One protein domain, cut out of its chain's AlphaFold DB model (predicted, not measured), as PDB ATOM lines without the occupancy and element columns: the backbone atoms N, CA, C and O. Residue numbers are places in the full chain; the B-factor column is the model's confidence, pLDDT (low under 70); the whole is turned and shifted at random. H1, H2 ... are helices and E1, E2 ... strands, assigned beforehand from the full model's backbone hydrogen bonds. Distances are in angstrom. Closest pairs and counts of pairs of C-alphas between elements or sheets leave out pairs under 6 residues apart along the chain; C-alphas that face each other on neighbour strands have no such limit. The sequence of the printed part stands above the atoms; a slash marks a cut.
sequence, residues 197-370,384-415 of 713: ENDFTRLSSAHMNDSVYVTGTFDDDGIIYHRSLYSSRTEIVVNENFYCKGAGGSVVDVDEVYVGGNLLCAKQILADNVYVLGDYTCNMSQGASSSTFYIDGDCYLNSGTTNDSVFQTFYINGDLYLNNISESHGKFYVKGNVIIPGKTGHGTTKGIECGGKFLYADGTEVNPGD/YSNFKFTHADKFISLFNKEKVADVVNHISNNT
ATOM      1  N   GLU A 197     174.459 189.977  83.504       69.44
ATOM      2  CA  GLU A 197     174.276 189.618  84.918       69.44
ATOM      3  C   GLU A 197     175.349 190.248  85.842       69.44
ATOM      4  O   GLU A 197     175.242 190.154  87.064       69.44
ATOM      5  N   ASN A 198     176.342 190.944  85.268       68.94
ATOM      6  CA  ASN A 198     177.432 191.641  85.969       68.94
ATOM      7  C   ASN A 198     176.974 192.929  86.688       68.94
ATOM      8  O   ASN A 198     176.013 193.580  86.278       68.94
ATOM      9  N   ASP A 199     177.724 193.319  87.726       73.12
ATOM     10  CA  ASP A 199     177.460 194.486  88.593       73.12
ATOM     11  C   ASP A 199     177.533 195.839  87.865       73.12
ATOM     12  O   ASP A 199     176.839 196.783  88.238       73.12
ATOM     13  N   PHE A 200     178.333 195.933  86.803       75.88
ATOM     14  CA  PHE A 200     178.389 197.104  85.936       75.88
ATOM     15  C   PHE A 200     178.479 196.681  84.468       75.88
ATOM     16  O   PHE A 200     179.264 195.807  84.095       75.88
ATOM     17  N   THR A 201     177.654 197.309  83.631       77.44
ATOM     18  CA  THR A 201     177.627 197.108  82.178       77.44
ATOM     19  C   THR A 201     177.613 198.458  81.479       77.44
ATOM     20  O   THR A 201     176.703 199.250  81.714       77.44
ATOM     21  N   ARG A 202     178.564 198.703  80.573       78.81
ATOM     22  CA  ARG A 202     178.573 199.867  79.678       78.81
ATOM     23  C   ARG A 202     178.431 199.436  78.225       78.81
ATOM     24  O   ARG A 202     179.229 198.636  77.732       78.81
ATOM     25  N   LEU A 203     177.449 200.016  77.539       77.06
ATOM     26  CA  LEU A 203     177.282 199.899  76.090       77.06
ATOM     27  C   LEU A 203     177.540 201.274  75.464       77.06
ATOM     28  O   LEU A 203     176.880 202.247  75.828       77.06
ATOM     29  N   SER A 204     178.498 201.358  74.538       72.88
ATOM     30  CA  SER A 204     178.917 202.621  73.910       72.88
ATOM     31  C   SER A 204     178.743 202.620  72.392       72.88
ATOM     32  O   SER A 204     178.980 201.605  71.738       72.88
ATOM     33  N   SER A 205     178.368 203.778  71.834       67.19
ATOM     34  CA  SER A 205     178.255 204.056  70.382       67.19
ATOM     35  C   SER A 205     177.292 203.178  69.540       67.19
ATOM     36  O   SER A 205     177.219 203.366  68.325       67.19
ATOM     37  N   ALA A 206     176.519 202.267  70.146       66.50
ATOM     38  CA  ALA A 206     175.763 201.233  69.426       66.50
ATOM     39  C   ALA A 206     174.345 201.638  68.987       66.50
ATOM     40  O   ALA A 206     173.632 202.333  69.702       66.50
ATOM     41  N   HIS A 207     173.891 201.119  67.846       69.88
ATOM     42  CA  HIS A 207     172.490 201.124  67.427       69.88
ATOM     43  C   HIS A 207     171.773 199.910  68.037       69.88
ATOM     44  O   HIS A 207     172.073 198.777  67.673       69.88
ATOM     45  N   MET A 208     170.844 200.121  68.966       74.00
ATOM     46  CA  MET A 208     170.090 199.052  69.626       74.00
ATOM     47  C   MET A 208     168.732 198.860  68.943       74.00
ATOM     48  O   MET A 208     167.941 199.801  68.911       74.00
ATOM     49  N   ASN A 209     168.454 197.659  68.430       68.50
ATOM     50  CA  ASN A 209     167.203 197.353  67.717       68.50
ATOM     51  C   ASN A 209     166.216 196.471  68.519       68.50
ATOM     52  O   ASN A 209     165.130 196.173  68.026       68.50
ATOM     53  N   ASP A 210     166.573 196.012  69.722       71.50
ATOM     54  CA  ASP A 210     165.723 195.167  70.579       71.50
ATOM     55  C   ASP A 210     166.015 195.449  72.073       71.50
ATOM     56  O   ASP A 210     166.542 196.500  72.435       71.50
ATOM     57  N   SER A 211     165.609 194.536  72.951       78.25
ATOM     58  CA  SER A 211     165.496 194.730  74.395       78.25
ATOM     59  C   SER A 211     166.824 194.547  75.145       78.25
ATOM     60  O   SER A 211     167.668 193.738  74.758       78.25
ATOM     61  N   VAL A 212     167.005 195.259  76.258       82.00
ATOM     62  CA  VAL A 212     168.247 195.253  77.051       82.00
ATOM     63  C   VAL A 212     167.950 194.895  78.502       82.00
ATOM     64  O   VAL A 212     167.132 195.547  79.147       82.00
ATOM     65  N   TYR A 213     168.646 193.889  79.027       82.69
ATOM     66  CA  TYR A 213     168.445 193.356  80.373       82.69
ATOM     67  C   TYR A 213     169.757 193.408  81.166       82.69
ATOM     68  O   TYR A 213     170.701 192.689  80.838       82.69
ATOM     69  N   VAL A 214     169.830 194.241  82.209       81.25
ATOM     70  CA  VAL A 214     171.039 194.441  83.033       81.25
ATOM     71  C   VAL A 214     170.728 194.229  84.511       81.25
ATOM     72  O   VAL A 214     169.796 194.814  85.056       81.25
ATOM     73  N   THR A 215     171.527 193.400  85.177       77.88
ATOM     74  CA  THR A 215     171.292 193.017  86.580       77.88
ATOM     75  C   THR A 215     172.126 193.800  87.596       77.88
ATOM     76  O   THR A 215     171.808 193.839  88.787       77.88
ATOM     77  N   GLY A 216     173.195 194.431  87.137       79.25
ATOM     78  CA  GLY A 216     173.861 195.492  87.868       79.25
ATOM     79  C   GLY A 216     173.355 196.867  87.451       79.25
ATOM     80  O   GLY A 216     172.206 197.055  87.036       79.25
ATOM     81  N   THR A 217     174.268 197.821  87.521       85.94
ATOM     82  CA  THR A 217     174.127 199.177  87.005       85.94
ATOM     83  C   THR A 217     174.410 199.212  85.493       85.94
ATOM     84  O   THR A 217     175.386 198.627  85.019       85.94
ATOM     85  N   PHE A 218     173.566 199.916  84.730       91.31
ATOM     86  CA  PHE A 218     173.687 200.092  83.279       91.31
ATOM     87  C   PHE A 218     174.155 201.509  82.927       91.31
ATOM     88  O   PHE A 218     173.537 202.493  83.330       91.31
ATOM     89  N   ASP A 219     175.224 201.605  82.141       88.00
ATOM     90  CA  ASP A 219     175.764 202.839  81.582       88.00
ATOM     91  C   ASP A 219     175.586 202.858  80.054       88.00
ATOM     92  O   ASP A 219     176.326 202.220  79.301       88.00
ATOM     93  N   ASP A 220     174.568 203.579  79.594       88.31
ATOM     94  CA  ASP A 220     174.340 203.871  78.183       88.31
ATOM     95  C   ASP A 220     175.146 205.109  77.803       88.31
ATOM     96  O   ASP A 220     174.849 206.230  78.224       88.31
ATOM     97  N   ASP A 221     176.158 204.884  76.975       79.06
ATOM     98  CA  ASP A 221     177.150 205.864  76.577       79.06
ATOM     99  C   ASP A 221     177.000 206.173  75.079       79.06
ATOM    100  O   ASP A 221     177.766 205.733  74.218       79.06
ATOM    101  N   GLY A 222     175.926 206.899  74.754       75.31
ATOM    102  CA  GLY A 222     175.647 207.339  73.386       75.31
ATOM    103  C   GLY A 222     174.983 206.301  72.473       75.31
ATOM    104  O   GLY A 222     175.047 206.469  71.257       75.31
ATOM    105  N   ILE A 223     174.306 205.279  73.018       79.88
ATOM    106  CA  ILE A 223     173.474 204.341  72.235       79.88
ATOM    107  C   ILE A 223     172.423 205.114  71.413       79.88
ATOM    108  O   ILE A 223     171.913 206.150  71.855       79.88
ATOM    109  N   ILE A 224     172.062 204.607  70.237       79.31
ATOM    110  CA  ILE A 224     170.927 205.068  69.429       79.31
ATOM    111  C   ILE A 224     169.902 203.936  69.392       79.31
ATOM    112  O   ILE A 224     170.180 202.874  68.845       79.31
ATOM    113  N   TYR A 225     168.728 204.136  69.985       81.06
ATOM    114  CA  TYR A 225     167.683 203.112  70.007       81.06
ATOM    115  C   TYR A 225     166.782 203.239  68.778       81.06
ATOM    116  O   TYR A 225     166.405 204.348  68.394       81.06
ATOM    117  N   HIS A 226     166.429 202.101  68.185       70.31
ATOM    118  CA  HIS A 226     165.477 201.982  67.083       70.31
ATOM    119  C   HIS A 226     164.403 200.986  67.511       70.31
ATOM    120  O   HIS A 226     164.681 199.787  67.585       70.31
ATOM    121  N   ARG A 227     163.179 201.451  67.790       66.38
ATOM    122  CA  ARG A 227     162.080 200.547  68.148       66.38
ATOM    123  C   ARG A 227     161.838 199.565  67.003       66.38
ATOM    124  O   ARG A 227     161.545 199.965  65.876       66.38
ATOM    125  N   SER A 228     161.967 198.268  67.284       55.94
ATOM    126  CA  SER A 228     161.725 197.226  66.286       55.94
ATOM    127  C   SER A 228     160.293 197.313  65.759       55.94
ATOM    128  O   SER A 228     159.343 197.171  66.522       55.94
ATOM    129  N   LEU A 229     160.138 197.437  64.438       48.59
ATOM    130  CA  LEU A 229     158.837 197.383  63.755       48.59
ATOM    131  C   LEU A 229     158.143 196.007  63.859       48.59
ATOM    132  O   LEU A 229     157.016 195.853  63.391       48.59
ATOM    133  N   TYR A 230     158.829 195.010  64.427       43.25
ATOM    134  CA  TYR A 230     158.463 193.597  64.352       43.25
ATOM    135  C   TYR A 230     158.540 192.853  65.691       43.25
ATOM    136  O   TYR A 230     157.998 191.754  65.821       43.25
ATOM    137  N   SER A 231     159.187 193.426  66.708       49.66
ATOM    138  CA  SER A 231     159.057 192.898  68.063       49.66
ATOM    139  C   SER A 231     157.651 193.177  68.586       49.66
ATOM    140  O   SER A 231     157.136 194.280  68.441       49.66
ATOM    141  N   SER A 232     157.043 192.215  69.280       52.12
ATOM    142  CA  SER A 232     155.774 192.448  69.984       52.12
ATOM    143  C   SER A 232     155.908 193.395  71.188       52.12
ATOM    144  O   SER A 232     154.894 193.756  71.782       52.12
ATOM    145  N   ARG A 233     157.149 193.679  71.607       68.00
ATOM    146  CA  ARG A 233     157.558 194.540  72.725       68.00
ATOM    147  C   ARG A 233     159.079 194.716  72.692       68.00
ATOM    148  O   ARG A 233     159.800 193.734  72.514       68.00
ATOM    149  N   THR A 234     159.561 195.928  72.889       78.31
ATOM    150  CA  THR A 234     160.960 196.281  73.143       78.31
ATOM    151  C   THR A 234     161.045 196.921  74.521       78.31
ATOM    152  O   THR A 234     160.229 197.779  74.855       78.31
ATOM    153  N   GLU A 235     161.983 196.488  75.359       88.00
ATOM    154  CA  GLU A 235     162.095 197.019  76.720       88.00
ATOM    155  C   GLU A 235     163.537 197.157  77.207       88.00
ATOM    156  O   GLU A 235     164.426 196.408  76.807       88.00
ATOM    157  N   ILE A 236     163.760 198.114  78.106       92.00
ATOM    158  CA  ILE A 236     165.003 198.237  78.873       92.00
ATOM    159  C   ILE A 236     164.672 197.887  80.319       92.00
ATOM    160  O   ILE A 236     163.818 198.535  80.921       92.00
ATOM    161  N   VAL A 237     165.336 196.879  80.880       90.62
ATOM    162  CA  VAL A 237     165.155 196.442  82.268       90.62
ATOM    163  C   VAL A 237     166.504 196.461  82.976       90.62
ATOM    164  O   VAL A 237     167.406 195.698  82.631       90.62
ATOM    165  N   VAL A 238     166.633 197.334  83.970       91.56
ATOM    166  CA  VAL A 238     167.838 197.515  84.786       91.56
ATOM    167  C   VAL A 238     167.480 197.278  86.248       91.56
ATOM    168  O   VAL A 238     166.545 197.885  86.765       91.56
ATOM    169  N   ASN A 239     168.208 196.395  86.922       86.94
ATOM    170  CA  ASN A 239     167.959 196.062  88.326       86.94
ATOM    171  C   ASN A 239     168.487 197.126  89.301       86.94
ATOM    172  O   ASN A 239     167.854 197.399  90.315       86.94
ATOM    173  N   GLU A 240     169.627 197.745  88.991       89.38
ATOM    174  CA  GLU A 240     170.185 198.847  89.777       89.38
ATOM    175  C   GLU A 240     170.003 200.180  89.024       89.38
ATOM    176  O   GLU A 240     168.908 200.492  88.555       89.38
ATOM    177  N   ASN A 241     171.051 201.000  88.927       91.75
ATOM    178  CA  ASN A 241     170.977 202.348  88.372       91.75
ATOM    179  C   ASN A 241     171.087 202.334  86.845       91.75
ATOM    180  O   ASN A 241     171.904 201.601  86.289       91.75
ATOM    181  N   PHE A 242     170.329 203.198  86.169       94.88
ATOM    182  CA  PHE A 242     170.437 203.421  84.729       94.88
ATOM    183  C   PHE A 242     170.974 204.833  84.457       94.88
ATOM    184  O   PHE A 242     170.298 205.839  84.691       94.88
ATOM    185  N   TYR A 243     172.203 204.907  83.952       92.12
ATOM    186  CA  TYR A 243     172.855 206.131  83.499       92.12
ATOM    187  C   TYR A 243     172.712 206.246  81.979       92.12
ATOM    188  O   TYR A 243     173.459 205.640  81.222       92.12
ATOM    189  N   CYS A 244     171.741 207.031  81.522       88.56
ATOM    190  CA  CYS A 244     171.458 207.244  80.105       88.56
ATOM    191  C   CYS A 244     172.119 208.545  79.619       88.56
ATOM    192  O   CYS A 244     171.519 209.625  79.680       88.56
ATOM    193  N   LYS A 245     173.371 208.460  79.152       82.12
ATOM    194  CA  LYS A 245     174.204 209.607  78.749       82.12
ATOM    195  C   LYS A 245     173.994 209.956  77.275       82.12
ATOM    196  O   LYS A 245     174.084 209.114  76.382       82.12
ATOM    197  N   GLY A 246     173.698 211.225  77.007       65.69
ATOM    198  CA  GLY A 246     173.355 211.700  75.670       65.69
ATOM    199  C   GLY A 246     174.557 212.037  74.792       65.69
ATOM    200  O   GLY A 246     175.303 212.968  75.085       65.69
ATOM    201  N   ALA A 247     174.641 211.386  73.631       56.94
ATOM    202  CA  ALA A 247     175.105 212.066  72.426       56.94
ATOM    203  C   ALA A 247     173.968 212.978  71.922       56.94
ATOM    204  O   ALA A 247     172.807 212.562  71.885       56.94
ATOM    205  N   GLY A 248     174.281 214.228  71.567       53.47
ATOM    206  CA  GLY A 248     173.269 215.240  71.242       53.47
ATOM    207  C   GLY A 248     172.371 214.833  70.069       53.47
ATOM    208  O   GLY A 248     172.856 214.663  68.955       53.47
ATOM    209  N   GLY A 249     171.065 214.708  70.326       58.97
ATOM    210  CA  GLY A 249     170.065 214.283  69.341       58.97
ATOM    211  C   GLY A 249     169.710 212.789  69.365       58.97
ATOM    212  O   GLY A 249     168.836 212.389  68.605       58.97
ATOM    213  N   SER A 250     170.331 211.974  70.229       74.06
ATOM    214  CA  SER A 250     169.901 210.583  70.449       74.06
ATOM    215  C   SER A 250     168.686 210.495  71.386       74.06
ATOM    216  O   SER A 250     168.528 211.304  72.307       74.06
ATOM    217  N   VAL A 251     167.846 209.483  71.161       82.62
ATOM    218  CA  VAL A 251     166.611 209.200  71.903       82.62
ATOM    219  C   VAL A 251     166.574 207.740  72.359       82.62
ATOM    220  O   VAL A 251     167.197 206.874  71.743       82.62
ATOM    221  N   VAL A 252     165.832 207.469  73.430       87.94
ATOM    222  CA  VAL A 252     165.504 206.125  73.921       87.94
ATOM    223  C   VAL A 252     164.118 205.751  73.396       87.94
ATOM    224  O   VAL A 252     163.111 206.050  74.035       87.94
ATOM    225  N   ASP A 253     164.071 205.158  72.204       85.75
ATOM    226  CA  ASP A 253     162.850 204.649  71.572       85.75
ATOM    227  C   ASP A 253     162.734 203.130  71.753       85.75
ATOM    228  O   ASP A 253     163.361 202.344  71.045       85.75
ATOM    229  N   VAL A 254     161.944 202.752  72.755       85.62
ATOM    230  CA  VAL A 254     161.531 201.389  73.122       85.62
ATOM    231  C   VAL A 254     160.089 201.468  73.633       85.62
ATOM    232  O   VAL A 254     159.606 202.566  73.898       85.62
ATOM    233  N   ASP A 255     159.387 200.353  73.816       86.81
ATOM    234  CA  ASP A 255     157.999 200.386  74.301       86.81
ATOM    235  C   ASP A 255     157.907 200.678  75.811       86.81
ATOM    236  O   ASP A 255     157.122 201.534  76.218       86.81
ATOM    237  N   GLU A 256     158.727 200.035  76.654       92.00
ATOM    238  CA  GLU A 256     158.747 200.284  78.110       92.00
ATOM    239  C   GLU A 256     160.164 200.308  78.719       92.00
ATOM    240  O   GLU A 256     161.086 199.643  78.248       92.00
ATOM    241  N   VAL A 257     160.336 201.064  79.808       95.06
ATOM    242  CA  VAL A 257     161.596 201.163  80.569       95.06
ATOM    243  C   VAL A 257     161.348 200.832  82.042       95.06
ATOM    244  O   VAL A 257     160.392 201.330  82.632       95.06
ATOM    245  N   TYR A 258     162.226 200.032  82.644       96.31
ATOM    246  CA  TYR A 258     162.178 199.585  84.035       96.31
ATOM    247  C   TYR A 258     163.550 199.761  84.699       96.31
ATOM    248  O   TYR A 258     164.548 199.253  84.192       96.31
ATOM    249  N   VAL A 259     163.600 200.453  85.839       96.88
ATOM    250  CA  VAL A 259     164.829 200.731  86.600       96.88
ATOM    251  C   VAL A 259     164.582 200.474  88.089       96.88
ATOM    252  O   VAL A 259     163.694 201.082  88.687       96.88
ATOM    253  N   GLY A 260     165.346 199.558  88.689       90.06
ATOM    254  CA  GLY A 260     165.210 199.166  90.097       90.06
ATOM    255  C   GLY A 260     165.978 200.049  91.088       90.06
ATOM    256  O   GLY A 260     165.639 200.084  92.268       90.06
ATOM    257  N   GLY A 261     166.967 200.803  90.605       92.88
ATOM    258  CA  GLY A 261     167.623 201.904  91.309       92.88
ATOM    259  C   GLY A 261     167.287 203.261  90.685       92.88
ATOM    260  O   GLY A 261     166.155 203.504  90.258       92.88
ATOM    261  N   ASN A 262     168.279 204.150  90.624       95.25
ATOM    262  CA  ASN A 262     168.098 205.523  90.146       95.25
ATOM    263  C   ASN A 262     168.232 205.624  88.615       95.25
ATOM    264  O   ASN A 262     169.120 205.014  88.019       95.25
ATOM    265  N   LEU A 263     167.401 206.455  87.974       95.81
ATOM    266  CA  LEU A 263     167.476 206.778  86.544       95.81
ATOM    267  C   LEU A 263     168.011 208.202  86.339       95.81
ATOM    268  O   LEU A 263     167.302 209.182  86.562       95.81
ATOM    269  N   LEU A 264     169.241 208.321  85.838       92.56
ATOM    270  CA  LEU A 264     169.810 209.584  85.366       92.56
ATOM    271  C   LEU A 264     169.676 209.648  83.843       92.56
ATOM    272  O   LEU A 264     170.407 208.958  83.131       92.56
ATOM    273  N   CYS A 265     168.782 210.490  83.327       87.94
ATOM    274  CA  CYS A 265     168.539 210.597  81.892       87.94
ATOM    275  C   CYS A 265     168.995 211.941  81.304       87.94
ATOM    276  O   CYS A 265     168.533 213.016  81.691       87.94
ATOM    277  N   ALA A 266     169.889 211.857  80.319       85.94
ATOM    278  CA  ALA A 266     170.336 212.945  79.452       85.94
ATOM    279  C   ALA A 266     170.026 212.653  77.965       85.94
ATOM    280  O   ALA A 266     170.740 213.118  77.080       85.94
ATOM    281  N   LYS A 267     168.964 211.877  77.701       84.50
ATOM    282  CA  LYS A 267     168.332 211.688  76.384       84.50
ATOM    283  C   LYS A 267     166.834 211.979  76.479       84.50
ATOM    284  O   LYS A 267     166.278 212.042  77.577       84.50
ATOM    285  N   GLN A 268     166.169 212.122  75.338       83.69
ATOM    286  CA  GLN A 268     164.711 212.055  75.305       83.69
ATOM    287  C   GLN A 268     164.266 210.591  75.387       83.69
ATOM    288  O   GLN A 268     164.811 209.753  74.673       83.69
ATOM    289  N   ILE A 269     163.264 210.289  76.210       86.69
ATOM    290  CA  ILE A 269     162.623 208.976  76.273       86.69
ATOM    291  C   ILE A 269     161.326 209.021  75.456       86.69
ATOM    292  O   ILE A 269     160.455 209.866  75.681       86.69
ATOM    293  N   LEU A 270     161.217 208.101  74.498       85.94
ATOM    294  CA  LEU A 270     160.060 207.891  73.629       85.94
ATOM    295  C   LEU A 270     159.300 206.605  74.004       85.94
ATOM    296  O   LEU A 270     158.694 205.989  73.142       85.94
ATOM    297  N   ALA A 271     159.313 206.194  75.273       87.75
ATOM    298  CA  ALA A 271     158.603 205.001  75.749       87.75
ATOM    299  C   ALA A 271     157.150 205.285  76.153       87.75
ATOM    300  O   ALA A 271     156.813 206.417  76.511       87.75
ATOM    301  N   ASP A 272     156.296 204.264  76.151       88.81
ATOM    302  CA  ASP A 272     154.897 204.379  76.567       88.81
ATOM    303  C   ASP A 272     154.820 204.536  78.096       88.81
ATOM    304  O   ASP A 272     154.215 205.488  78.606       88.81
ATOM    305  N   ASN A 273     155.520 203.656  78.824       92.31
ATOM    306  CA  ASN A 273     155.682 203.721  80.276       92.31
ATOM    307  C   ASN A 273     157.161 203.670  80.697       92.31
ATOM    308  O   ASN A 273     157.963 202.917  80.142       92.31
ATOM    309  N   VAL A 274     157.497 204.434  81.736       94.81
ATOM    310  CA  VAL A 274     158.814 204.452  82.387       94.81
ATOM    311  C   VAL A 274     158.623 204.204  83.880       94.81
ATOM    312  O   VAL A 274     157.915 204.960  84.544       94.81
ATOM    313  N   TYR A 275     159.255 203.162  84.409       97.19
ATOM    314  CA  TYR A 275     159.183 202.740  85.806       97.19
ATOM    315  C   TYR A 275     160.543 202.914  86.484       97.19
ATOM    316  O   TYR A 275     161.536 202.363  86.014       97.19
ATOM    317  N   VAL A 276     160.587 203.657  87.590       97.50
ATOM    318  CA  VAL A 276     161.797 203.916  88.384       97.50
ATOM    319  C   VAL A 276     161.479 203.663  89.858       97.50
ATOM    320  O   VAL A 276     160.555 204.264  90.402       97.50
ATOM    321  N   LEU A 277     162.212 202.755  90.503       95.06
ATOM    322  CA  LEU A 277     162.034 202.441  91.929       95.06
ATOM    323  C   LEU A 277     162.925 203.284  92.853       95.06
ATOM    324  O   LEU A 277     162.608 203.432  94.029       95.06
ATOM    325  N   GLY A 278     164.010 203.855  92.329       94.38
ATOM    326  CA  GLY A 278     164.774 204.912  92.985       94.38
ATOM    327  C   GLY A 278     164.382 206.309  92.496       94.38
ATOM    328  O   GLY A 278     163.239 206.560  92.103       94.38
ATOM    329  N   ASP A 279     165.359 207.212  92.499       96.50
ATOM    330  CA  ASP A 279     165.199 208.602  92.069       96.50
ATOM    331  C   ASP A 279     165.298 208.752  90.544       96.50
ATOM    332  O   ASP A 279     166.124 208.113  89.886       96.50
ATOM    333  N   TYR A 280     164.521 209.672  89.973       94.44
ATOM    334  CA  TYR A 280     164.619 210.082  88.571       94.44
ATOM    335  C   TYR A 280     165.260 211.467  88.448       94.44
ATOM    336  O   TYR A 280     164.798 212.426  89.059       94.44
ATOM    337  N   THR A 281     166.291 211.613  87.615       92.25
ATOM    338  CA  THR A 281     166.896 212.912  87.277       92.25
ATOM    339  C   THR A 281     166.895 213.130  85.769       92.25
ATOM    340  O   THR A 281     167.564 212.412  85.026       92.25
ATOM    341  N   CYS A 282     166.187 214.165  85.316       86.44
ATOM    342  CA  CYS A 282     166.056 214.543  83.913       86.44
ATOM    343  C   CYS A 282     166.900 215.784  83.594       86.44
ATOM    344  O   CYS A 282     166.586 216.897  84.025       86.44
ATOM    345  N   ASN A 283     167.952 215.600  82.796       83.62
ATOM    346  CA  ASN A 283     168.910 216.645  82.421       83.62
ATOM    347  C   ASN A 283     168.642 217.302  81.058       83.62
ATOM    348  O   ASN A 283     169.423 218.152  80.637       83.62
ATOM    349  N   MET A 284     167.565 216.938  80.353       78.38
ATOM    350  CA  MET A 284     167.204 217.576  79.083       78.38
ATOM    351  C   MET A 284     165.698 217.611  78.814       78.38
ATOM    352  O   MET A 284     164.906 216.975  79.508       78.38
ATOM    353  N   SER A 285     165.328 218.361  77.778       73.88
ATOM    354  CA  SER A 285     163.953 218.519  77.324       73.88
ATOM    355  C   SER A 285     163.385 217.222  76.753       73.88
ATOM    356  O   SER A 285     163.949 216.644  75.830       73.88
ATOM    357  N   GLN A 286     162.230 216.799  77.259       73.44
ATOM    358  CA  GLN A 286     161.527 215.585  76.826       73.44
ATOM    359  C   GLN A 286     160.430 215.859  75.766       73.44
ATOM    360  O   GLN A 286     159.484 215.088  75.602       73.44
ATOM    361  N   GLY A 287     160.496 217.008  75.083       60.69
ATOM    362  CA  GLY A 287     159.390 217.545  74.287       60.69
ATOM    363  C   GLY A 287     158.926 216.649  73.131       60.69
ATOM    364  O   GLY A 287     159.723 216.257  72.289       60.69
ATOM    365  N   ALA A 288     157.606 216.431  73.048       59.06
ATOM    366  CA  ALA A 288     156.890 215.646  72.031       59.06
ATOM    367  C   ALA A 288     156.787 214.114  72.219       59.06
ATOM    368  O   ALA A 288     156.293 213.456  71.305       59.06
ATOM    369  N   SER A 289     157.111 213.546  73.391       65.06
ATOM    370  CA  SER A 289     156.634 212.194  73.751       65.06
ATOM    371  C   SER A 289     155.420 212.223  74.685       65.06
ATOM    372  O   SER A 289     155.246 213.136  75.492       65.06
ATOM    373  N   SER A 290     154.556 211.211  74.567       76.50
ATOM    374  CA  SER A 290     153.369 211.001  75.411       76.50
ATOM    375  C   SER A 290     153.636 210.087  76.616       76.50
ATOM    376  O   SER A 290     152.699 209.528  77.182       76.50
ATOM    377  N   SER A 291     154.907 209.917  76.983       85.88
ATOM    378  CA  SER A 291     155.378 208.969  77.994       85.88
ATOM    379  C   SER A 291     154.743 209.180  79.369       85.88
ATOM    380  O   SER A 291     154.584 210.317  79.835       85.88
ATOM    381  N   THR A 292     154.432 208.069  80.040       90.56
ATOM    382  CA  THR A 292     153.966 208.066  81.431       90.56
ATOM    383  C   THR A 292     155.055 207.546  82.365       90.56
ATOM    384  O   THR A 292     155.470 206.394  82.277       90.56
ATOM    385  N   PHE A 293     155.505 208.396  83.283       92.00
ATOM    386  CA  PHE A 293     156.530 208.083  84.274       92.00
ATOM    387  C   PHE A 293     155.893 207.682  85.605       92.00
ATOM    388  O   PHE A 293     154.950 208.322  86.075       92.00
ATOM    389  N   TYR A 294     156.455 206.655  86.229       95.38
ATOM    390  CA  TYR A 294     156.089 206.125  87.535       95.38
ATOM    391  C   TYR A 294     157.373 206.012  88.365       95.38
ATOM    392  O   TYR A 294     158.259 205.233  88.018       95.38
ATOM    393  N   ILE A 295     157.501 206.834  89.405       96.00
ATOM    394  CA  ILE A 295     158.745 207.062  90.154       96.00
ATOM    395  C   ILE A 295     158.449 206.845  91.643       96.00
ATOM    396  O   ILE A 295     157.554 207.505  92.179       96.00
ATOM    397  N   ASP A 296     159.138 205.910  92.310       95.00
ATOM    398  CA  ASP A 296     158.889 205.635  93.738       95.00
ATOM    399  C   ASP A 296     159.686 206.576  94.665       95.00
ATOM    400  O   ASP A 296     159.164 207.010  95.697       95.00
ATOM    401  N   GLY A 297     160.906 206.947  94.257       93.88
ATOM    402  CA  GLY A 297     161.748 207.958  94.905       93.88
ATOM    403  C   GLY A 297     161.439 209.399  94.477       93.88
ATOM    404  O   GLY A 297     160.305 209.739  94.115       93.88
ATOM    405  N   ASP A 298     162.463 210.250  94.528       95.31
ATOM    406  CA  ASP A 298     162.371 211.672  94.189       95.31
ATOM    407  C   ASP A 298     162.515 211.926  92.676       95.31
ATOM    408  O   ASP A 298     163.076 211.128  91.923       95.31
ATOM    409  N   CYS A 299     162.021 213.072  92.207       92.50
ATOM    410  CA  CYS A 299     162.054 213.471  90.801       92.50
ATOM    411  C   CYS A 299     162.720 214.840  90.627       92.50
ATOM    412  O   CYS A 299     162.220 215.841  91.130       92.50
ATOM    413  N   TYR A 300     163.815 214.909  89.872       91.00
ATOM    414  CA  TYR A 300     164.605 216.119  89.634       91.00
ATOM    415  C   TYR A 300     164.529 216.523  88.157       91.00
ATOM    416  O   TYR A 300     165.106 215.861  87.293       91.00
ATOM    417  N   LEU A 301     163.839 217.624  87.842       85.44
ATOM    418  CA  LEU A 301     163.725 218.153  86.478       85.44
ATOM    419  C   LEU A 301     164.591 219.406  86.299       85.44
ATOM    420  O   LEU A 301     164.271 220.490  86.795       85.44
ATOM    421  N   ASN A 302     165.677 219.260  85.538       79.38
ATOM    422  CA  ASN A 302     166.640 220.330  85.255       79.38
ATOM    423  C   ASN A 302     166.365 221.054  83.917       79.38
ATOM    424  O   ASN A 302     167.029 222.036  83.596       79.38
ATOM    425  N   SER A 303     165.375 220.590  83.148       70.56
ATOM    426  CA  SER A 303     164.877 221.181  81.897       70.56
ATOM    427  C   SER A 303     163.392 220.817  81.716       70.56
ATOM    428  O   SER A 303     162.929 219.818  82.273       70.56
ATOM    429  N   GLY A 304     162.624 221.635  80.992       61.38
ATOM    430  CA  GLY A 304     161.222 221.398  80.635       61.38
ATOM    431  C   GLY A 304     161.032 221.206  79.132       61.38
ATOM    432  O   GLY A 304     161.964 220.835  78.419       61.38
ATOM    433  N   THR A 305     159.811 221.395  78.622       54.78
ATOM    434  CA  THR A 305     159.488 221.191  77.198       54.78
ATOM    435  C   THR A 305     159.152 222.484  76.461       54.78
ATOM    436  O   THR A 305     158.612 223.440  77.021       54.78
ATOM    437  N   THR A 306     159.458 222.481  75.162       50.19
ATOM    438  CA  THR A 306     159.288 223.605  74.231       50.19
ATOM    439  C   THR A 306     157.934 223.625  73.510       50.19
ATOM    440  O   THR A 306     157.701 224.513  72.691       50.19
ATOM    441  N   ASN A 307     157.043 222.658  73.765       52.72
ATOM    442  CA  ASN A 307     155.827 222.452  72.977       52.72
ATOM    443  C   ASN A 307     154.595 222.187  73.858       52.72
ATOM    444  O   ASN A 307     154.430 221.118  74.434       52.72
ATOM    445  N   ASP A 308     153.679 223.152  73.877       53.16
ATOM    446  CA  ASP A 308     152.486 223.208  74.732       53.16
ATOM    447  C   ASP A 308     151.324 222.289  74.263       53.16
ATOM    448  O   ASP A 308     150.185 222.460  74.702       53.16
ATOM    449  N   SER A 309     151.580 221.348  73.339       54.16
ATOM    450  CA  SER A 309     150.557 220.495  72.695       54.16
ATOM    451  C   SER A 309     150.615 219.000  73.040       54.16
ATOM    452  O   SER A 309     149.611 218.309  72.864       54.16
ATOM    453  N   VAL A 310     151.736 218.492  73.567       58.69
ATOM    454  CA  VAL A 310     151.892 217.089  73.998       58.69
ATOM    455  C   VAL A 310     152.501 217.077  75.396       58.69
ATOM    456  O   VAL A 310     153.649 217.472  75.577       58.69
ATOM    457  N   PHE A 311     151.724 216.635  76.387       66.44
ATOM    458  CA  PHE A 311     152.133 216.622  77.792       66.44
ATOM    459  C   PHE A 311     152.392 215.196  78.276       66.44
ATOM    460  O   PHE A 311     151.473 214.375  78.308       66.44
ATOM    461  N   GLN A 312     153.618 214.953  78.739       79.31
ATOM    462  CA  GLN A 312     153.968 213.789  79.552       79.31
ATOM    463  C   GLN A 312     153.176 213.773  80.867       79.31
ATOM    464  O   GLN A 312     152.653 214.804  81.307       79.31
ATOM    465  N   THR A 313     153.090 212.605  81.505       84.31
ATOM    466  CA  THR A 313     152.425 212.444  82.807       84.31
ATOM    467  C   THR A 313     153.358 211.764  83.802       84.31
ATOM    468  O   THR A 313     153.919 210.719  83.493       84.31
ATOM    469  N   PHE A 314     153.498 212.332  84.998       88.38
ATOM    470  CA  PHE A 314     154.377 211.834  86.056       88.38
ATOM    471  C   PHE A 314     153.572 211.456  87.303       88.38
ATOM    472  O   PHE A 314     152.830 212.286  87.831       88.38
ATOM    473  N   TYR A 315     153.761 210.234  87.798       91.69
ATOM    474  CA  TYR A 315     153.317 209.768  89.112       91.69
ATOM    475  C   TYR A 315     154.554 209.568  89.990       91.69
ATOM    476  O   TYR A 315     155.390 208.725  89.678       91.69
ATOM    477  N   ILE A 316     154.691 210.368  91.047       92.31
ATOM    478  CA  ILE A 316     155.899 210.450  91.882       92.31
ATOM    479  C   ILE A 316     155.507 210.180  93.335       92.31
ATOM    480  O   ILE A 316     154.606 210.844  93.854       92.31
ATOM    481  N   ASN A 317     156.152 209.219  93.999       92.62
ATOM    482  CA  ASN A 317     155.845 208.869  95.388       92.62
ATOM    483  C   ASN A 317     156.744 209.555  96.437       92.62
ATOM    484  O   ASN A 317     156.314 209.609  97.602       92.62
ATOM    485  N   GLY A 318     157.909 210.077  96.038       92.25
ATOM    486  CA  GLY A 318     158.739 211.032  96.783       92.25
ATOM    487  C   GLY A 318     158.411 212.497  96.457       92.25
ATOM    488  O   GLY A 318     157.258 212.833  96.157       92.25
ATOM    489  N   ASP A 319     159.427 213.358  96.527       93.12
ATOM    490  CA  ASP A 319     159.360 214.804  96.286       93.12
ATOM    491  C   ASP A 319     159.727 215.171  94.825       93.12
ATOM    492  O   ASP A 319     160.465 214.465  94.137       93.12
ATOM    493  N   LEU A 320     159.207 216.298  94.321       90.00
ATOM    494  CA  LEU A 320     159.471 216.827  92.971       90.00
ATOM    495  C   LEU A 320     160.284 218.126  93.035       90.00
ATOM    496  O   LEU A 320     159.784 219.146  93.496       90.00
ATOM    497  N   TYR A 321     161.489 218.127  92.478       89.25
ATOM    498  CA  TYR A 321     162.378 219.280  92.359       89.25
ATOM    499  C   TYR A 321     162.344 219.841  90.931       89.25
ATOM    500  O   TYR A 321     162.722 219.163  89.974       89.25
ATOM    501  N   LEU A 322     161.924 221.099  90.776       81.38
ATOM    502  CA  LEU A 322     161.902 221.815  89.496       81.38
ATOM    503  C   LEU A 322     163.006 222.879  89.485       81.38
ATOM    504  O   LEU A 322     162.830 223.951  90.055       81.38
ATOM    505  N   ASN A 323     164.145 222.599  88.843       73.69
ATOM    506  CA  ASN A 323     165.308 223.501  88.854       73.69
ATOM    507  C   ASN A 323     165.270 224.582  87.760       73.69
ATOM    508  O   ASN A 323     165.856 225.650  87.934       73.69
ATOM    509  N   ASN A 324     164.523 224.352  86.678       64.88
ATOM    510  CA  ASN A 324     163.954 225.424  85.861       64.88
ATOM    511  C   ASN A 324     162.424 225.297  85.908       64.88
ATOM    512  O   ASN A 324     161.908 224.185  85.968       64.88
ATOM    513  N   ILE A 325     161.719 226.427  85.889       57.44
ATOM    514  CA  ILE A 325     160.250 226.498  85.893       57.44
ATOM    515  C   ILE A 325     159.674 227.229  84.669       57.44
ATOM    516  O   ILE A 325     158.457 227.225  84.489       57.44
ATOM    517  N   SER A 326     160.508 227.828  83.804       54.12
ATOM    518  CA  SER A 326     160.078 228.712  82.701       54.12
ATOM    519  C   SER A 326     159.470 228.013  81.482       54.12
ATOM    520  O   SER A 326     159.223 228.658  80.465       54.12
ATOM    521  N   GLU A 327     159.268 226.703  81.557       55.81
ATOM    522  CA  GLU A 327     158.889 225.826  80.450       55.81
ATOM    523  C   GLU A 327     157.633 225.015  80.826       55.81
ATOM    524  O   GLU A 327     157.183 225.018  81.975       55.81
ATOM    525  N   SER A 328     157.017 224.321  79.864       59.28
ATOM    526  CA  SER A 328     155.910 223.399  80.162       59.28
ATOM    527  C   SER A 328     156.493 222.022  80.484       59.28
ATOM    528  O   SER A 328     157.119 221.416  79.622       59.28
ATOM    529  N   HIS A 329     156.321 221.505  81.704       60.03
ATOM    530  CA  HIS A 329     156.989 220.260  82.136       60.03
ATOM    531  C   HIS A 329     156.127 218.985  82.020       60.03
ATOM    532  O   HIS A 329     156.666 217.890  82.117       60.03
ATOM    533  N   GLY A 330     154.810 219.099  81.806       72.56
ATOM    534  CA  GLY A 330     153.875 217.960  81.790       72.56
ATOM    535  C   GLY A 330     152.799 218.054  82.877       72.56
ATOM    536  O   GLY A 330     152.609 219.112  83.476       72.56
ATOM    537  N   LYS A 331     152.089 216.947  83.118       80.12
ATOM    538  CA  LYS A 331     151.144 216.769  84.235       80.12
ATOM    539  C   LYS A 331     151.828 216.028  85.377       80.12
ATOM    540  O   LYS A 331     152.508 215.035  85.124       80.12
ATOM    541  N   PHE A 332     151.586 216.447  86.614       81.75
ATOM    542  CA  PHE A 332     152.263 215.884  87.783       81.75
ATOM    543  C   PHE A 332     151.280 215.462  88.862       81.75
ATOM    544  O   PHE A 332     150.428 216.245  89.275       81.75
ATOM    545  N   TYR A 333     151.471 214.244  89.351       86.12
ATOM    546  CA  TYR A 333     150.793 213.665  90.497       86.12
ATOM    547  C   TYR A 333     151.873 213.295  91.516       86.12
ATOM    548  O   TYR A 333     152.491 212.235  91.415       86.12
ATOM    549  N   VAL A 334     152.134 214.192  92.467       87.19
ATOM    550  CA  VAL A 334     153.247 214.083  93.426       87.19
ATOM    551  C   VAL A 334     152.710 213.729  94.806       87.19
ATOM    552  O   VAL A 334     151.853 214.427  95.332       87.19
ATOM    553  N   LYS A 335     153.197 212.663  95.431       87.81
ATOM    554  CA  LYS A 335     152.775 212.273  96.782       87.81
ATOM    555  C   LYS A 335     153.463 213.112  97.860       87.81
ATOM    556  O   LYS A 335     152.817 213.466  98.845       87.81
ATOM    557  N   GLY A 336     154.747 213.408  97.667       88.38
ATOM    558  CA  GLY A 336     155.542 214.294  98.508       88.38
ATOM    559  C   GLY A 336     155.373 215.775  98.162       88.38
ATOM    560  O   GLY A 336     154.333 216.212  97.656       88.38
ATOM    561  N   ASN A 337     156.395 216.558  98.491       88.81
ATOM    562  CA  ASN A 337     156.462 218.001  98.277       88.81
ATOM    563  C   ASN A 337     156.846 218.354  96.833       88.81
ATOM    564  O   ASN A 337     157.304 217.517  96.059       88.81
ATOM    565  N   VAL A 338     156.692 219.629  96.480       86.38
ATOM    566  CA  VAL A 338     157.152 220.203  95.213       86.38
ATOM    567  C   VAL A 338     158.060 221.393  95.513       86.38
ATOM    568  O   VAL A 338     157.598 222.411  96.027       86.38
ATOM    569  N   ILE A 339     159.346 221.258  95.203       87.06
ATOM    570  CA  ILE A 339     160.405 222.223  95.478       87.06
ATOM    571  C   ILE A 339     160.690 223.041  94.211       87.06
ATOM    572  O   ILE A 339     160.940 222.481  93.142       87.06
ATOM    573  N   ILE A 340     160.681 224.371  94.333       79.75
ATOM    574  CA  ILE A 340     160.973 225.324  93.243       79.75
ATOM    575  C   ILE A 340     162.133 226.277  93.610       79.75
ATOM    576  O   ILE A 340     162.395 226.489  94.798       79.75
ATOM    577  N   PRO A 341     162.844 226.895  92.641       74.25
ATOM    578  CA  PRO A 341     164.183 227.451  92.888       74.25
ATOM    579  C   PRO A 341     164.211 228.684  93.801       74.25
ATOM    580  O   PRO A 341     165.213 228.950  94.460       74.25
ATOM    581  N   GLY A 342     163.129 229.463  93.829       70.75
ATOM    582  CA  GLY A 342     163.032 230.697  94.605       70.75
ATOM    583  C   GLY A 342     161.884 231.595  94.143       70.75
ATOM    584  O   GLY A 342     161.205 231.309  93.158       70.75
ATOM    585  N   LYS A 343     161.676 232.714  94.848       63.00
ATOM    586  CA  LYS A 343     160.578 233.671  94.586       63.00
ATOM    587  C   LYS A 343     160.726 234.462  93.278       63.00
ATOM    588  O   LYS A 343     159.767 235.069  92.810       63.00
ATOM    589  N   THR A 344     161.919 234.469  92.686       54.91
ATOM    590  CA  THR A 344     162.254 235.205  91.458       54.91
ATOM    591  C   THR A 344     162.513 234.242  90.299       54.91
ATOM    592  O   THR A 344     163.660 233.982  89.943       54.91
ATOM    593  N   GLY A 345     161.439 233.721  89.710       51.06
ATOM    594  CA  GLY A 345     161.483 232.896  88.505       51.06
ATOM    595  C   GLY A 345     160.175 232.993  87.723       51.06
ATOM    596  O   GLY A 345     159.118 233.264  88.292       51.06
ATOM    597  N   HIS A 346     160.245 232.803  86.408       51.28
ATOM    598  CA  HIS A 346     159.070 232.727  85.537       51.28
ATOM    599  C   HIS A 346     158.645 231.269  85.410       51.28
ATOM    600  O   HIS A 346     159.515 230.422  85.240       51.28
ATOM    601  N   GLY A 347     157.346 230.963  85.442       49.69
ATOM    602  CA  GLY A 347     156.907 229.593  85.191       49.69
ATOM    603  C   GLY A 347     155.406 229.374  85.078       49.69
ATOM    604  O   GLY A 347     154.603 230.108  85.656       49.69
ATOM    605  N   THR A 348     155.036 228.350  84.306       46.25
ATOM    606  CA  THR A 348     153.644 228.001  83.975       46.25
ATOM    607  C   THR A 348     153.392 226.496  84.077       46.25
ATOM    608  O   THR A 348     152.987 225.844  83.116       46.25
ATOM    609  N   THR A 349     153.598 225.928  85.264       49.28
ATOM    610  CA  THR A 349     153.311 224.519  85.567       49.28
ATOM    611  C   THR A 349     151.801 224.256  85.660       49.28
ATOM    612  O   THR A 349     151.208 224.217  86.739       49.28
ATOM    613  N   LYS A 350     151.151 224.096  84.502       53.50
ATOM    614  CA  LYS A 350     149.731 223.727  84.388       53.50
ATOM    615  C   LYS A 350     149.536 222.269  84.825       53.50
ATOM    616  O   LYS A 350     150.043 221.369  84.170       53.50
ATOM    617  N   GLY A 351     148.726 222.023  85.856       64.56
ATOM    618  CA  GLY A 351     148.311 220.657  86.212       64.56
ATOM    619  C   GLY A 351     149.320 219.862  87.049       64.56
ATOM    620  O   GLY A 351     149.556 218.689  86.766       64.56
ATOM    621  N   ILE A 352     149.876 220.493  88.086       74.44
ATOM    622  CA  ILE A 352     150.419 219.776  89.248       74.44
ATOM    623  C   ILE A 352     149.285 219.551  90.257       74.44
ATOM    624  O   ILE A 352     148.572 220.498  90.598       74.44
ATOM    625  N   GLU A 353     149.164 218.320  90.747       78.56
ATOM    626  CA  GLU A 353     148.412 217.929  91.940       78.56
ATOM    627  C   GLU A 353     149.397 217.273  92.925       78.56
ATOM    628  O   GLU A 353     150.074 216.308  92.560       78.56
ATOM    629  N   CYS A 354     149.516 217.795  94.153       78.00
ATOM    630  CA  CYS A 354     150.460 217.282  95.155       78.00
ATOM    631  C   CYS A 354     149.792 216.896  96.482       78.00
ATOM    632  O   CYS A 354     148.886 217.584  96.944       78.00
ATOM    633  N   GLY A 355     150.277 215.828  97.119       78.62
ATOM    634  CA  GLY A 355     149.895 215.418  98.471       78.62
ATOM    635  C   GLY A 355     150.686 216.126  99.579       78.62
ATOM    636  O   GLY A 355     150.153 216.324 100.668       78.62
ATOM    637  N   GLY A 356     151.933 216.530  99.312       82.38
ATOM    638  CA  GLY A 356     152.759 217.332 100.216       82.38
ATOM    639  C   GLY A 356     152.580 218.842 100.023       82.38
ATOM    640  O   GLY A 356     151.520 219.321  99.616       82.38
ATOM    641  N   LYS A 357     153.629 219.609 100.340       84.31
ATOM    642  CA  LYS A 357     153.646 221.080 100.252       84.31
ATOM    643  C   LYS A 357     154.356 221.587  99.002       84.31
ATOM    644  O   LYS A 357     155.284 220.953  98.517       84.31
ATOM    645  N   PHE A 358     154.004 222.790  98.552       81.12
ATOM    646  CA  PHE A 358     154.873 223.566  97.664       81.12
ATOM    647  C   PHE A 358     155.892 224.341  98.507       81.12
ATOM    648  O   PHE A 358     155.505 225.106  99.393       81.12
ATOM    649  N   LEU A 359     157.181 224.148  98.235       84.56
ATOM    650  CA  LEU A 359     158.301 224.737  98.970       84.56
ATOM    651  C   LEU A 359     159.256 225.464  98.014       84.56
ATOM    652  O   LEU A 359     159.443 225.066  96.867       84.56
ATOM    653  N   TYR A 360     159.907 226.511  98.499       83.12
ATOM    654  CA  TYR A 360     161.111 227.056  97.885       83.12
ATOM    655  C   TYR A 360     162.338 226.224  98.284       83.12
ATOM    656  O   TYR A 360     162.324 225.520  99.292       83.12
ATOM    657  N   ALA A 361     163.430 226.338  97.525       81.06
ATOM    658  CA  ALA A 361     164.699 225.659  97.810       81.06
ATOM    659  C   ALA A 361     165.351 226.045  99.163       81.06
ATOM    660  O   ALA A 361     166.267 225.363  99.614       81.06
ATOM    661  N   ASP A 362     164.876 227.104  99.832       83.12
ATOM    662  CA  ASP A 362     165.248 227.469 101.210       83.12
ATOM    663  C   ASP A 362     164.373 226.796 102.295       83.12
ATOM    664  O   ASP A 362     164.567 227.030 103.489       83.12
ATOM    665  N   GLY A 363     163.411 225.960 101.890       83.62
ATOM    666  CA  GLY A 363     162.453 225.277 102.759       83.62
ATOM    667  C   GLY A 363     161.223 226.104 103.148       83.62
ATOM    668  O   GLY A 363     160.379 225.604 103.894       83.62
ATOM    669  N   THR A 364     161.081 227.349 102.676       85.00
ATOM    670  CA  THR A 364     159.896 228.174 102.968       85.00
ATOM    671  C   THR A 364     158.703 227.802 102.082       85.00
ATOM    672  O   THR A 364     158.853 227.450 100.918       85.00
ATOM    673  N   GLU A 365     157.491 227.854 102.636       83.75
ATOM    674  CA  GLU A 365     156.267 227.425 101.944       83.75
ATOM    675  C   GLU A 365     155.785 228.469 100.922       83.75
ATOM    676  O   GLU A 365     155.760 229.670 101.207       83.75
ATOM    677  N   VAL A 366     155.408 228.003  99.726       75.88
ATOM    678  CA  VAL A 366     154.971 228.840  98.595       75.88
ATOM    679  C   VAL A 366     153.549 229.339  98.833       75.88
ATOM    680  O   VAL A 366     152.607 228.550  98.911       75.88
ATOM    681  N   ASN A 367     153.365 230.658  98.902       70.25
ATOM    682  CA  ASN A 367     152.053 231.254  99.138       70.25
ATOM    683  C   ASN A 367     151.384 231.621  97.801       70.25
ATOM    684  O   ASN A 367     152.065 232.129  96.908       70.25
ATOM    685  N   PRO A 368     150.046 231.519  97.664       56.19
ATOM    686  CA  PRO A 368     149.321 231.921  96.447       56.19
ATOM    687  C   PRO A 368     149.460 233.397  96.014       56.19
ATOM    688  O   PRO A 368     148.862 233.787  95.012       56.19
ATOM    689  N   GLY A 369     150.200 234.221  96.764       53.84
ATOM    690  CA  GLY A 369     150.532 235.614  96.449       53.84
ATOM    691  C   GLY A 369     152.029 235.903  96.252       53.84
ATOM    692  O   GLY A 369     152.373 237.066  96.061       53.84
ATOM    693  N   ASP A 370     152.922 234.903  96.277       60.00
ATOM    694  CA  ASP A 370     154.375 235.071  96.064       60.00
ATOM    695  C   ASP A 370     154.737 235.298  94.569       60.00
ATOM    696  O   ASP A 370     155.555 234.594  93.975       60.00
ATOM    697  N   TYR A 384     150.592 231.666  89.725       51.06
ATOM    698  CA  TYR A 384     150.250 230.510  90.568       51.06
ATOM    699  C   TYR A 384     148.747 230.138  90.580       51.06
ATOM    700  O   TYR A 384     148.370 229.136  91.179       51.06
ATOM    701  N   SER A 385     147.865 230.890  89.908       42.12
ATOM    702  CA  SER A 385     146.408 230.633  89.890       42.12
ATOM    703  C   SER A 385     145.983 229.315  89.226       42.12
ATOM    704  O   SER A 385     144.862 228.864  89.449       42.12
ATOM    705  N   ASN A 386     146.861 228.681  88.439       44.25
ATOM    706  CA  ASN A 386     146.596 227.398  87.773       44.25
ATOM    707  C   ASN A 386     147.111 226.165  88.547       44.25
ATOM    708  O   ASN A 386     146.980 225.040  88.057       44.25
ATOM    709  N   PHE A 387     147.687 226.352  89.738       49.56
ATOM    710  CA  PHE A 387     148.088 225.252  90.617       49.56
ATOM    711  C   PHE A 387     146.844 224.646  91.281       49.56
ATOM    712  O   PHE A 387     146.053 225.358  91.904       49.56
ATOM    713  N   LYS A 388     146.663 223.325  91.167       47.84
ATOM    714  CA  LYS A 388     145.563 222.616  91.827       47.84
ATOM    715  C   LYS A 388     146.036 222.040  93.155       47.84
ATOM    716  O   LYS A 388     146.605 220.956  93.220       47.84
ATOM    717  N   PHE A 389     145.747 222.770  94.226       51.41
ATOM    718  CA  PHE A 389     145.949 222.316  95.600       51.41
ATOM    719  C   PHE A 389     144.932 221.212  95.959       51.41
ATOM    720  O   PHE A 389     143.903 221.463  96.588       51.41
ATOM    721  N   THR A 390     145.202 219.977  95.531       48.38
ATOM    722  CA  THR A 390     144.461 218.781  95.954       48.38
ATOM    723  C   THR A 390     144.956 218.367  97.342       48.38
ATOM    724  O   THR A 390     146.006 217.754  97.453       48.38
ATOM    725  N   HIS A 391     144.227 218.709  98.414       44.78
ATOM    726  CA  HIS A 391     144.636 218.375  99.789       44.78
ATOM    727  C   HIS A 391     144.997 216.883  99.971       44.78
ATOM    728  O   HIS A 391     144.301 216.003  99.456       44.78
ATOM    729  N   ALA A 392     146.065 216.638 100.743       50.72
ATOM    730  CA  ALA A 392     146.715 215.345 100.985       50.72
ATOM    731  C   ALA A 392     145.752 214.159 101.149       50.72
ATOM    732  O   ALA A 392     145.912 213.117 100.518       50.72
ATOM    733  N   ASP A 393     144.709 214.352 101.956       49.53
ATOM    734  CA  ASP A 393     143.655 213.396 102.305       49.53
ATOM    735  C   ASP A 393     142.790 212.900 101.123       49.53
ATOM    736  O   ASP A 393     141.904 212.065 101.318       49.53
ATOM    737  N   LYS A 394     143.052 213.358  99.889       54.03
ATOM    738  CA  LYS A 394     142.408 212.878  98.650       54.03
ATOM    739  C   LYS A 394     143.375 212.454  97.541       54.03
ATOM    740  O   LYS A 394     142.910 212.057  96.473       54.03
ATOM    741  N   PHE A 395     144.687 212.542  97.750       65.38
ATOM    742  CA  PHE A 395     145.662 212.202  96.715       65.38
ATOM    743  C   PHE A 395     145.791 210.677  96.538       65.38
ATOM    744  O   PHE A 395     146.066 209.952  97.494       65.38
ATOM    745  N   ILE A 396     145.619 210.186  95.305       64.75
ATOM    746  CA  ILE A 396     145.757 208.766  94.947       64.75
ATOM    747  C   ILE A 396     146.797 208.645  93.828       64.75
ATOM    748  O   ILE A 396     146.517 208.963  92.674       64.75
ATOM    749  N   SER A 397     147.995 208.160  94.167       69.50
ATOM    750  CA  SER A 397     149.015 207.799  93.175       69.50
ATOM    751  C   SER A 397     148.575 206.559  92.394       69.50
ATOM    752  O   SER A 397     148.195 205.554  92.998       69.50
ATOM    753  N   LEU A 398     148.681 206.594  91.059       79.56
ATOM    754  CA  LEU A 398     148.559 205.387  90.231       79.56
ATOM    755  C   LEU A 398     149.817 204.503  90.286       79.56
ATOM    756  O   LEU A 398     149.778 203.374  89.798       79.56
ATOM    757  N   PHE A 399     150.905 204.969  90.911       86.88
ATOM    758  CA  PHE A 399     152.003 204.106  91.341       86.88
ATOM    759  C   PHE A 399     151.766 203.668  92.790       86.88
ATOM    760  O   PHE A 399     152.423 204.114  93.729       86.88
ATOM    761  N   ASN A 400     150.735 202.847  92.993       86.19
ATOM    762  CA  ASN A 400     150.421 202.299  94.307       86.19
ATOM    763  C   ASN A 400     151.383 201.142  94.670       86.19
ATOM    764  O   ASN A 400     152.162 200.671  93.842       86.19
ATOM    765  N   LYS A 401     151.306 200.647  95.913       85.81
ATOM    766  CA  LYS A 401     152.167 199.547  96.395       85.81
ATOM    767  C   LYS A 401     152.042 198.249  95.590       85.81
ATOM    768  O   LYS A 401     152.986 197.469  95.573       85.81
ATOM    769  N   GLU A 402     150.894 198.012  94.960       87.38
ATOM    770  CA  GLU A 402     150.652 196.832  94.125       87.38
ATOM    771  C   GLU A 402     151.436 196.972  92.815       87.38
ATOM    772  O   GLU A 402     152.270 196.124  92.517       87.38
ATOM    773  N   LYS A 403     151.306 198.112  92.121       87.69
ATOM    774  CA  LYS A 403     152.060 198.392  90.891       87.69
ATOM    775  C   LYS A 403     153.575 198.483  91.125       87.69
ATOM    776  O   LYS A 403     154.348 198.077  90.262       87.69
ATOM    777  N   VAL A 404     154.015 198.968  92.291       88.50
ATOM    778  CA  VAL A 404     155.431 198.908  92.708       88.50
ATOM    779  C   VAL A 404     155.894 197.452  92.854       88.50
ATOM    780  O   VAL A 404     156.948 197.097  92.331       88.50
ATOM    781  N   ALA A 405     155.103 196.582  93.493       84.56
ATOM    782  CA  ALA A 405     155.430 195.160  93.612       84.56
ATOM    783  C   ALA A 405     155.445 194.440  92.248       84.56
ATOM    784  O   ALA A 405     156.335 193.629  92.003       84.56
ATOM    785  N   ASP A 406     154.526 194.769  91.336       88.44
ATOM    786  CA  ASP A 406     154.522 194.241  89.965       88.44
ATOM    787  C   ASP A 406     155.796 194.636  89.195       88.44
ATOM    788  O   ASP A 406     156.394 193.798  88.521       88.44
ATOM    789  N   VAL A 407     156.262 195.883  89.347       88.31
ATOM    790  CA  VAL A 407     157.534 196.360  88.773       88.31
ATOM    791  C   VAL A 407     158.736 195.626  89.378       88.31
ATOM    792  O   VAL A 407     159.579 195.140  88.626       88.31
ATOM    793  N   VAL A 408     158.795 195.467  90.708       81.94
ATOM    794  CA  VAL A 408     159.841 194.675  91.394       81.94
ATOM    795  C   VAL A 408     159.877 193.236  90.869       81.94
ATOM    796  O   VAL A 408     160.956 192.702  90.601       81.94
ATOM    797  N   ASN A 409     158.712 192.613  90.679       79.00
ATOM    798  CA  ASN A 409     158.598 191.258  90.145       79.00
ATOM    799  C   ASN A 409     159.051 191.182  88.676       79.00
ATOM    800  O   ASN A 409     159.796 190.266  88.322       79.00
ATOM    801  N   HIS A 410     158.657 192.134  87.818       81.81
ATOM    802  CA  HIS A 410     159.089 192.172  86.409       81.81
ATOM    803  C   HIS A 410     160.604 192.333  86.282       81.81
ATOM    804  O   HIS A 410     161.237 191.596  85.524       81.81
ATOM    805  N   ILE A 411     161.200 193.232  87.071       78.50
ATOM    806  CA  ILE A 411     162.653 193.414  87.137       78.50
ATOM    807  C   ILE A 411     163.317 192.107  87.594       78.50
ATOM    808  O   ILE A 411     164.109 191.536  86.844       78.50
ATOM    809  N   SER A 412     162.928 191.569  88.753       73.81
ATOM    810  CA  SER A 412     163.539 190.364  89.346       73.81
ATOM    811  C   SER A 412     163.472 189.133  88.433       73.81
ATOM    812  O   SER A 412     164.432 188.364  88.353       73.81
ATOM    813  N   ASN A 413     162.360 188.946  87.713       70.88
ATOM    814  CA  ASN A 413     162.168 187.826  86.788       70.88
ATOM    815  C   ASN A 413     163.047 187.939  85.533       70.88
ATOM    816  O   ASN A 413     163.536 186.928  85.021       70.88
ATOM    817  N   ASN A 414     163.275 189.151  85.025       70.44
ATOM    818  CA  ASN A 414     164.063 189.363  83.811       70.44
ATOM    819  C   ASN A 414     165.568 189.493  84.103       70.44
ATOM    820  O   ASN A 414     166.378 188.879  83.406       70.44
ATOM    821  N   THR A 415     165.929 190.164  85.195       67.88
ATOM    822  CA  THR A 415     167.301 190.514  85.607       67.88
ATOM    823  C   THR A 415     167.717 189.773  86.886       67.88
ATOM    824  O   THR A 415     167.971 190.357  87.929       67.88
TER     825      THR A 415
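This is residues 197 to 370 and 384 to 415 of the 713 residues of an uncharacterized protein of Oscillospiraceae bacterium (UniProt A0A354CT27). The chain winds in stacked turns, a solenoid whose parallel sheets, odd-numbered strands E1 to E17 and even-numbered strands E2 to E16 in number order, make a sandwich, only partly face to face. H1 crosses the second sheet's outside. Of 206 printed residues, 76 are in named elements, mostly strand: seventeen strands, then one helix. It is compact, radius of gyration of the C-alphas 17.1 A, spans 51 by 35 by 30 A.

E1, residues 200 to 204, and E3, residues 217 to 221, are parallel neighbours; N 203 and O 219 are within hydrogen-bond range, 3.0 A. H1, residues 401 to 414, with every O i to N i+4 pair within range, is on the even-numbered sheet, across its strands, at a height of 9.7 A.

E1 begins at C-alpha 200, (178.389, 197.104, 85.936). H1, 20.1 A long, ends at C-alpha 414, (164.063, 189.363, 83.811). Other strands are passed over.

C-alphas 370 and 384 are 8.2 A apart across the cut. Residues 222 to 234 make one long link; 61 residues have pLDDT under 70.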